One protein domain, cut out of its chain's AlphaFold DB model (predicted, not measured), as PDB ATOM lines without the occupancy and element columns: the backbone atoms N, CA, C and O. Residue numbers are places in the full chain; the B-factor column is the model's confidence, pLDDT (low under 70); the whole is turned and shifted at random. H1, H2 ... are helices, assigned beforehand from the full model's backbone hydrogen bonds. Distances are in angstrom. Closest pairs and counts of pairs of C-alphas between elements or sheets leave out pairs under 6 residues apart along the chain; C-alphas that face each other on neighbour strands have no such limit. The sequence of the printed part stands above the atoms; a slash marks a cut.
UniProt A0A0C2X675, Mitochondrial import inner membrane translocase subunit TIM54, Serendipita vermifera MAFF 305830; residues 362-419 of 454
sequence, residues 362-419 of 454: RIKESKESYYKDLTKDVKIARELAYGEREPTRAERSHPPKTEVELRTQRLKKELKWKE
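Overview. This is residues 362 to 419 of the 454 residues of the protein "Mitochondrial import inner membrane translocase subunit TIM54" of Serendipita vermifera MAFF 305830 (UniProt A0A0C2X675). Two long helices, H1 and H3, run side by side in opposite ways, and at one end a wide loop, residues 386 to 402, joins them. The short helix H2 sits in this loop, and residues 392 to 398 stick out from the pair. The printed part has 58 residues with three named helices, H1, H2 and H3 in chain order, and no named strand; the class is all helix. The whole is loose, with a radius of gyration of the C-alphas of 13.2 A, and only just elongated, spanning 39 by 19 by 18 A.

Along the chain. H1, residues 362 to 385, begins at C-alpha 362 at (80.092, 219.745, 162.835) and measures 33.7 A from first to last C-alpha. H2, residues 393 to 397, measures 6.7 A and begins at C-alpha 393 at (81.385, 186.130, 174.269). H3, residues 403 to 419, measures 24.2 A and ends at C-alpha 419 at (77.410, 215.703, 149.449).

Arrangement. H1 and H3 touch, and their closest C-alphas, those of Ala 381 and Glu 403, are 6.2 A apart. They run opposite ways at a shallow tilt of 9 degrees, with 11.6 A from centre to centre. H2 is apart from H1 and from H3. Residues 392 to 398, of which 393 to 397 belong to H2, stand free. In H3 every O i to N i+4 pair is within hydrogen-bond range. In H1 18 of 20 are; in H2 0 of 1, beside 1 of 2 O i to N i+3 pairs.

Size, cuts and confidence. The C-alphas farthest apart, those of Glu 390 and Glu 419, are 39.5 A from each other. The printed part has no cut. The link from H1 to H2 is short, with 7 residues, and that from H2 to H3 is tight, with 5. The mean pLDDT of the printed part is 89.1, that of H2 is 80, and no printed residue is under 70.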
ATOM      1  N   ARG A 362      80.669 221.010 162.338       95.19
ATOM      2  CA  ARG A 362      80.092 219.745 162.835       95.19
ATOM      3  C   ARG A 362      80.532 218.549 161.991       95.19
ATOM      4  O   ARG A 362      80.822 217.498 162.548       95.19
ATOM      5  N   ILE A 363      80.603 218.710 160.667       95.25
ATOM      6  CA  ILE A 363      81.101 217.662 159.770       95.25
ATOM      7  C   ILE A 363      82.564 217.365 160.092       95.25
ATOM      8  O   ILE A 363      82.900 216.205 160.295       95.25
ATOM      9  N   LYS A 364      83.416 218.384 160.246       96.25
ATOM     10  CA  LYS A 364      84.824 218.193 160.620       96.25
ATOM     11  C   LYS A 364      84.987 217.446 161.951       96.25
ATOM     12  O   LYS A 364      85.717 216.462 162.007       96.25
ATOM     13  N   GLU A 365      84.260 217.849 162.990       96.44
ATOM     14  CA  GLU A 365      84.261 217.167 164.297       96.44
ATOM     15  C   GLU A 365      83.747 215.716 164.187       96.44
ATOM     16  O   GLU A 365      84.286 214.793 164.808       96.44
ATOM     17  N   SER A 366      82.734 215.484 163.345       94.94
ATOM     18  CA  SER A 366      82.219 214.145 163.047       94.94
ATOM     19  C   SER A 366      83.223 213.283 162.277       94.94
ATOM     20  O   SER A 366      83.279 212.080 162.524       94.94
ATOM     21  N   LYS A 367      84.015 213.866 161.367       94.56
ATOM     22  CA  LYS A 367      85.101 213.168 160.666       94.56
ATOM     23  C   LYS A 367      86.191 212.759 161.650       94.56
ATOM     24  O   LYS A 367      86.546 211.588 161.718       94.56
ATOM     25  N   GLU A 368      86.677 213.693 162.464       95.12
ATOM     26  CA  GLU A 368      87.748 213.435 163.437       95.12
ATOM     27  C   GLU A 368      87.370 212.355 164.461       95.12
ATOM     28  O   GLU A 368      88.181 211.484 164.771       95.12
ATOM     29  N   SER A 369      86.139 212.389 164.981       95.31
ATOM     30  CA  SER A 369      85.635 211.342 165.882       95.31
ATOM     31  C   SER A 369      85.509 209.993 165.176       95.31
ATOM     32  O   SER A 369      85.970 208.987 165.711       95.31
ATOM     33  N   TYR A 370      84.990 209.967 163.945       95.06
ATOM     34  CA  TYR A 370      84.887 208.733 163.171       95.06
ATOM     35  C   TYR A 370      86.245 208.088 162.888       95.06
ATOM     36  O   TYR A 370      86.375 206.887 163.081       95.06
ATOM     37  N   TYR A 371      87.267 208.850 162.485       93.62
ATOM     38  CA  TYR A 371      88.601 208.290 162.232       93.62
ATOM     39  C   TYR A 371      89.280 207.767 163.509       93.62
ATOM     40  O   TYR A 371      89.988 206.759 163.470       93.62
ATOM     41  N   LYS A 372      89.027 208.391 164.669       93.19
ATOM     42  CA  LYS A 372      89.496 207.880 165.971       93.19
ATOM     43  C   LYS A 372      88.865 206.541 166.348       93.19
ATOM     44  O   LYS A 372      89.515 205.749 167.022       93.19
ATOM     45  N   ASP A 373      87.622 206.298 165.952       93.44
ATOM     46  CA  ASP A 373      86.951 205.023 166.215       93.44
ATOM     47  C   ASP A 373      87.275 203.986 165.134       93.44
ATOM     48  O   ASP A 373      87.595 202.849 165.462       93.44
ATOM     49  N   LEU A 374      87.362 204.403 163.867       93.25
ATOM     50  CA  LEU A 374      87.774 203.557 162.745       93.25
ATOM     51  C   LEU A 374      89.158 202.941 162.978       93.25
ATOM     52  O   LEU A 374      89.348 201.756 162.745       93.25
ATOM     53  N   THR A 375      90.119 203.713 163.491       91.06
ATOM     54  CA  THR A 375      91.462 203.191 163.809       91.06
ATOM     55  C   THR A 375      91.457 202.130 164.914       91.06
ATOM     56  O   THR A 375      92.337 201.274 164.927       91.06
ATOM     57  N   LYS A 376      90.485 202.150 165.835       91.44
ATOM     58  CA  LYS A 376      90.309 201.089 166.842       91.44
ATOM     59  C   LYS A 376      89.629 199.872 166.219       91.44
ATOM     60  O   LYS A 376      90.095 198.757 166.422       91.44
ATOM     61  N   ASP A 377      88.582 200.098 165.429       90.31
ATOM     62  CA  ASP A 377      87.813 199.041 164.767       90.31
ATOM     63  C   ASP A 377      88.675 198.248 163.774       90.31
ATOM     64  O   ASP A 377      88.595 197.024 163.738       90.31
ATOM     65  N   VAL A 378      89.552 198.919 163.017       91.00
ATOM     66  CA  VAL A 378      90.502 198.268 162.098       91.00
ATOM     67  C   VAL A 378      91.491 197.387 162.859       91.00
ATOM     68  O   VAL A 378      91.744 196.263 162.436       91.00
ATOM     69  N   LYS A 379      92.012 197.844 164.006       89.69
ATOM     70  CA  LYS A 379      92.904 197.025 164.844       89.69
ATOM     71  C   LYS A 379      92.202 195.769 165.346       89.69
ATOM     72  O   LYS A 379      92.737 194.682 165.188       89.69
ATOM     73  N   ILE A 380      90.980 195.909 165.861       87.81
ATOM     74  CA  ILE A 380      90.173 194.774 166.332       87.81
ATOM     75  C   ILE A 380      89.881 193.798 165.182       87.81
ATOM     76  O   ILE A 380      90.013 192.588 165.348       87.81
ATOM     77  N   ALA A 381      89.509 194.313 164.005       88.44
ATOM     78  CA  ALA A 381      89.244 193.491 162.829       88.44
ATOM     79  C   ALA A 381      90.487 192.701 162.390       88.44
ATOM     80  O   ALA A 381      90.364 191.526 162.049       88.44
ATOM     81  N   ARG A 382      91.677 193.314 162.449       87.19
ATOM     82  CA  ARG A 382      92.954 192.650 162.142       87.19
ATOM     83  C   ARG A 382      93.349 191.617 163.194       87.19
ATOM     84  O   ARG A 382      93.654 190.495 162.819       87.19
ATOM     85  N   GLU A 383      93.274 191.945 164.485       87.12
ATOM     86  CA  GLU A 383      93.564 191.006 165.587       87.12
ATOM     87  C   GLU A 383      92.719 189.724 165.476       87.12
ATOM     88  O   GLU A 383      93.207 188.615 165.702       87.12
ATOM     89  N   LEU A 384      91.449 189.869 165.083       85.50
ATOM     90  CA  LEU A 384      90.544 188.743 164.860       85.50
ATOM     91  C   LEU A 384      90.821 188.004 163.547       85.50
ATOM     92  O   LEU A 384      90.723 186.779 163.522       85.50
ATOM     93  N   ALA A 385      91.171 188.716 162.471       85.50
ATOM     94  CA  ALA A 385      91.517 188.107 161.186       85.50
ATOM     95  C   ALA A 385      92.822 187.297 161.259       85.50
ATOM     96  O   ALA A 385      92.903 186.213 160.684       85.50
ATOM     97  N   TYR A 386      93.815 187.793 162.002       85.31
ATOM     98  CA  TYR A 386      95.080 187.103 162.257       85.31
ATOM     99  C   TYR A 386      94.981 186.027 163.343       85.31
ATOM    100  O   TYR A 386      95.904 185.231 163.504       85.31
ATOM    101  N   GLY A 387      93.862 185.961 164.070       80.38
ATOM    102  CA  GLY A 387      93.661 184.989 165.143       80.38
ATOM    103  C   GLY A 387      94.554 185.229 166.364       80.38
ATOM    104  O   GLY A 387      94.728 184.320 167.172       80.38
ATOM    105  N   GLU A 388      95.104 186.438 166.522       79.94
ATOM    106  CA  GLU A 388      95.925 186.825 167.680       79.94
ATOM    107  C   GLU A 388      95.106 186.835 168.978       79.94
ATOM    108  O   GLU A 388      95.645 186.663 170.074       79.94
ATOM    109  N   ARG A 389      93.784 187.004 168.857       78.50
ATOM    110  CA  ARG A 389      92.837 187.023 169.969       78.50
ATOM    111  C   ARG A 389      91.602 186.179 169.671       78.50
ATOM    112  O   ARG A 389      91.010 186.273 168.600       78.50
ATOM    113  N   GLU A 390      91.145 185.415 170.666       76.62
ATOM    114  CA  GLU A 390      89.845 184.747 170.580       76.62
ATOM    115  C   GLU A 390      88.686 185.749 170.722       76.62
ATOM    116  O   GLU A 390      88.698 186.586 171.636       76.62
ATOM    117  N   PRO A 391      87.634 185.633 169.888       78.38
ATOM    118  CA  PRO A 391      86.471 186.493 169.997       78.38
ATOM    119  C   PRO A 391      85.791 186.304 171.352       78.38
ATOM    120  O   PRO A 391      85.459 185.185 171.775       78.38
ATOM    121  N   THR A 392      85.558 187.426 172.023       84.12
ATOM    122  CA  THR A 392      84.854 187.476 173.305       84.12
ATOM    123  C   THR A 392      83.412 186.999 173.159       84.12
ATOM    124  O   THR A 392      82.834 186.986 172.074       84.12
ATOM    125  N   ARG A 393      82.774 186.625 174.275       79.12
ATOM    126  CA  ARG A 393      81.385 186.130 174.269       79.12
ATOM    127  C   ARG A 393      80.400 187.104 173.598       79.12
ATOM    128  O   ARG A 393      79.457 186.641 172.967       79.12
ATOM    129  N   ALA A 394      80.634 188.414 173.711       77.69
ATOM    130  CA  ALA A 394      79.829 189.449 173.062       77.69
ATOM    131  C   ALA A 394      80.095 189.549 171.545       77.69
ATOM    132  O   ALA A 394      79.148 189.649 170.766       77.69
ATOM    133  N   GLU A 395      81.354 189.437 171.115       80.69
ATOM    134  CA  GLU A 395      81.746 189.419 169.695       80.69
ATOM    135  C   GLU A 395      81.274 188.140 168.985       80.69
ATOM    136  O   GLU A 395      80.949 188.170 167.805       80.69
ATOM    137  N   ARG A 396      81.136 187.016 169.704       78.50
ATOM    138  CA  ARG A 396      80.518 185.795 169.153       78.50
ATOM    139  C   ARG A 396      79.029 185.977 168.837       78.50
ATOM    140  O   ARG A 396      78.540 185.373 167.890       78.50
ATOM    141  N   SER A 397      78.305 186.781 169.624       82.56
ATOM    142  CA  SER A 397      76.896 187.112 169.347       82.56
ATOM    143  C   SER A 397      76.729 188.220 168.305       82.56
ATOM    144  O   SER A 397      75.764 188.205 167.547       82.56
ATOM    145  N   HIS A 398      77.664 189.170 168.264       82.31
ATOM    146  CA  HIS A 398      77.667 190.297 167.339       82.31
ATOM    147  C   HIS A 398      79.080 190.464 166.769       82.31
ATOM    148  O   HIS A 398      79.889 191.166 167.383       82.31
ATOM    149  N   PRO A 399      79.397 189.803 165.639       82.75
ATOM    150  CA  PRO A 399      80.739 189.850 165.080       82.75
ATOM    151  C   PRO A 399      81.108 191.292 164.717       82.75
ATOM    152  O   PRO A 399      80.274 192.017 164.160       82.75
ATOM    153  N   PRO A 400      82.336 191.734 165.041       84.00
ATOM    154  CA  PRO A 400      82.816 193.026 164.592       84.00
ATOM    155  C   PRO A 400      82.967 193.025 163.073       84.00
ATOM    156  O   PRO A 400      83.103 191.985 162.426       84.00
ATOM    157  N   LYS A 401      82.911 194.224 162.505       89.44
ATOM    158  CA  LYS A 401      82.931 194.431 161.058       89.44
ATOM    159  C   LYS A 401      84.279 194.023 160.479       89.44
ATOM    160  O   LYS A 401      85.321 194.308 161.065       89.44
ATOM    161  N   THR A 402      84.247 193.410 159.303       89.38
ATOM    162  CA  THR A 402      85.460 193.071 158.550       89.38
ATOM    163  C   THR A 402      86.116 194.323 157.965       89.38
ATOM    164  O   THR A 402      85.475 195.361 157.798       89.38
ATOM    165  N   GLU A 403      87.393 194.238 157.591       87.69
ATOM    166  CA  GLU A 403      88.111 195.378 157.002       87.69
ATOM    167  C   GLU A 403      87.456 195.878 155.700       87.69
ATOM    168  O   GLU A 403      87.367 197.082 155.460       87.69
ATOM    169  N   VAL A 404      86.913 194.968 154.885       89.56
ATOM    170  CA  VAL A 404      86.171 195.309 153.657       89.56
ATOM    171  C   VAL A 404      84.873 196.057 153.986       89.56
ATOM    172  O   VAL A 404      84.547 197.070 153.362       89.56
ATOM    173  N   GLU A 405      84.141 195.618 155.012       91.44
ATOM    174  CA  GLU A 405      82.955 196.333 155.494       91.44
ATOM    175  C   GLU A 405      83.303 197.714 156.065       91.44
ATOM    176  O   GLU A 405      82.549 198.668 155.875       91.44
ATOM    177  N   LEU A 406      84.451 197.854 156.730       92.19
ATOM    178  CA  LEU A 406      84.938 199.140 157.230       92.19
ATOM    179  C   LEU A 406      85.332 200.088 156.086       92.19
ATOM    180  O   LEU A 406      84.981 201.269 156.143       92.19
ATOM    181  N   ARG A 407      85.972 199.586 155.018       90.69
ATOM    182  CA  ARG A 407      86.263 200.367 153.799       90.69
ATOM    183  C   ARG A 407      84.981 200.867 153.129       90.69
ATOM    184  O   ARG A 407      84.844 202.064 152.881       90.69
ATOM    185  N   THR A 408      84.003 199.989 152.911       91.56
ATOM    186  CA  THR A 408      82.717 200.382 152.299       91.56
ATOM    187  C   THR A 408      81.932 201.366 153.174       91.56
ATOM    188  O   THR A 408      81.323 202.307 152.662       91.56
ATOM    189  N   GLN A 409      81.973 201.217 154.503       92.75
ATOM    190  CA  GLN A 409      81.367 202.178 155.429       92.75
ATOM    191  C   GLN A 409      82.079 203.530 155.431       92.75
ATOM    192  O   GLN A 409      81.404 204.560 155.487       92.75
ATOM    193  N   ARG A 410      83.418 203.544 155.354       94.12
ATOM    194  CA  ARG A 410      84.196 204.778 155.197       94.12
ATOM    195  C   ARG A 410      83.799 205.490 153.911       94.12
ATOM    196  O   ARG A 410      83.451 206.662 153.995       94.12
ATOM    197  N   LEU A 411      83.776 204.782 152.780       92.94
ATOM    198  CA  LEU A 411      83.404 205.351 151.484       92.94
ATOM    199  C   LEU A 411      82.026 206.023 151.550       92.94
ATOM    200  O   LEU A 411      81.902 207.207 151.254       92.94
ATOM    201  N   LYS A 412      81.008 205.309 152.050       93.62
ATOM    202  CA  LYS A 412      79.640 205.843 152.184       93.62
ATOM    203  C   LYS A 412      79.554 207.059 153.107       93.62
ATOM    204  O   LYS A 412      78.801 207.988 152.828       93.62
ATOM    205  N   LYS A 413      80.294 207.070 154.223       94.00
ATOM    206  CA  LYS A 413      80.308 208.217 155.147       94.00
ATOM    207  C   LYS A 413      81.023 209.426 154.557       94.00
ATOM    208  O   LYS A 413      80.522 210.537 154.693       94.00
ATOM    209  N   GLU A 414      82.162 209.212 153.911       93.75
ATOM    210  CA  GLU A 414      82.915 210.274 153.248       93.75
ATOM    211  C   GLU A 414      82.128 210.896 152.100       93.75
ATOM    212  O   GLU A 414      82.048 212.123 152.024       93.75
ATOM    213  N   LEU A 415      81.469 210.067 151.285       92.75
ATOM    214  CA  LEU A 415      80.603 210.535 150.209       92.75
ATOM    215  C   LEU A 415      79.449 211.369 150.770       92.75
ATOM    216  O   LEU A 415      79.254 212.503 150.352       92.75
ATOM    217  N   LYS A 416      78.770 210.873 151.811       93.06
ATOM    218  CA  LYS A 416      77.706 211.624 152.483       93.06
ATOM    219  C   LYS A 416      78.179 212.975 153.024       93.06
ATOM    220  O   LYS A 416      77.493 213.976 152.864       93.06
ATOM    221  N   TRP A 417      79.340 213.029 153.678       94.88
ATOM    222  CA  TRP A 417      79.877 214.300 154.169       94.88
ATOM    223  C   TRP A 417      80.248 215.254 153.039       94.88
ATOM    224  O   TRP A 417      80.100 216.461 153.212       94.88
ATOM    225  N   LYS A 418      80.753 214.734 151.917       93.62
ATOM    226  CA  LYS A 418      81.041 215.525 150.722       93.62
ATOM    227  C   LYS A 418      79.751 216.105 150.138       93.62
ATOM    228  O   LYS A 418      79.676 217.315 149.969       93.62
ATOM    229  N   GLU A 419      78.731 215.278 149.930       92.62
ATOM    230  CA  GLU A 419      77.410 215.703 149.449       92.62
ATOM    231  C   GLU A 419      76.775 216.754 150.368       92.62
ATOM    232  O   GLU A 419      76.332 217.799 149.898       92.62
TER     233      GLU A 419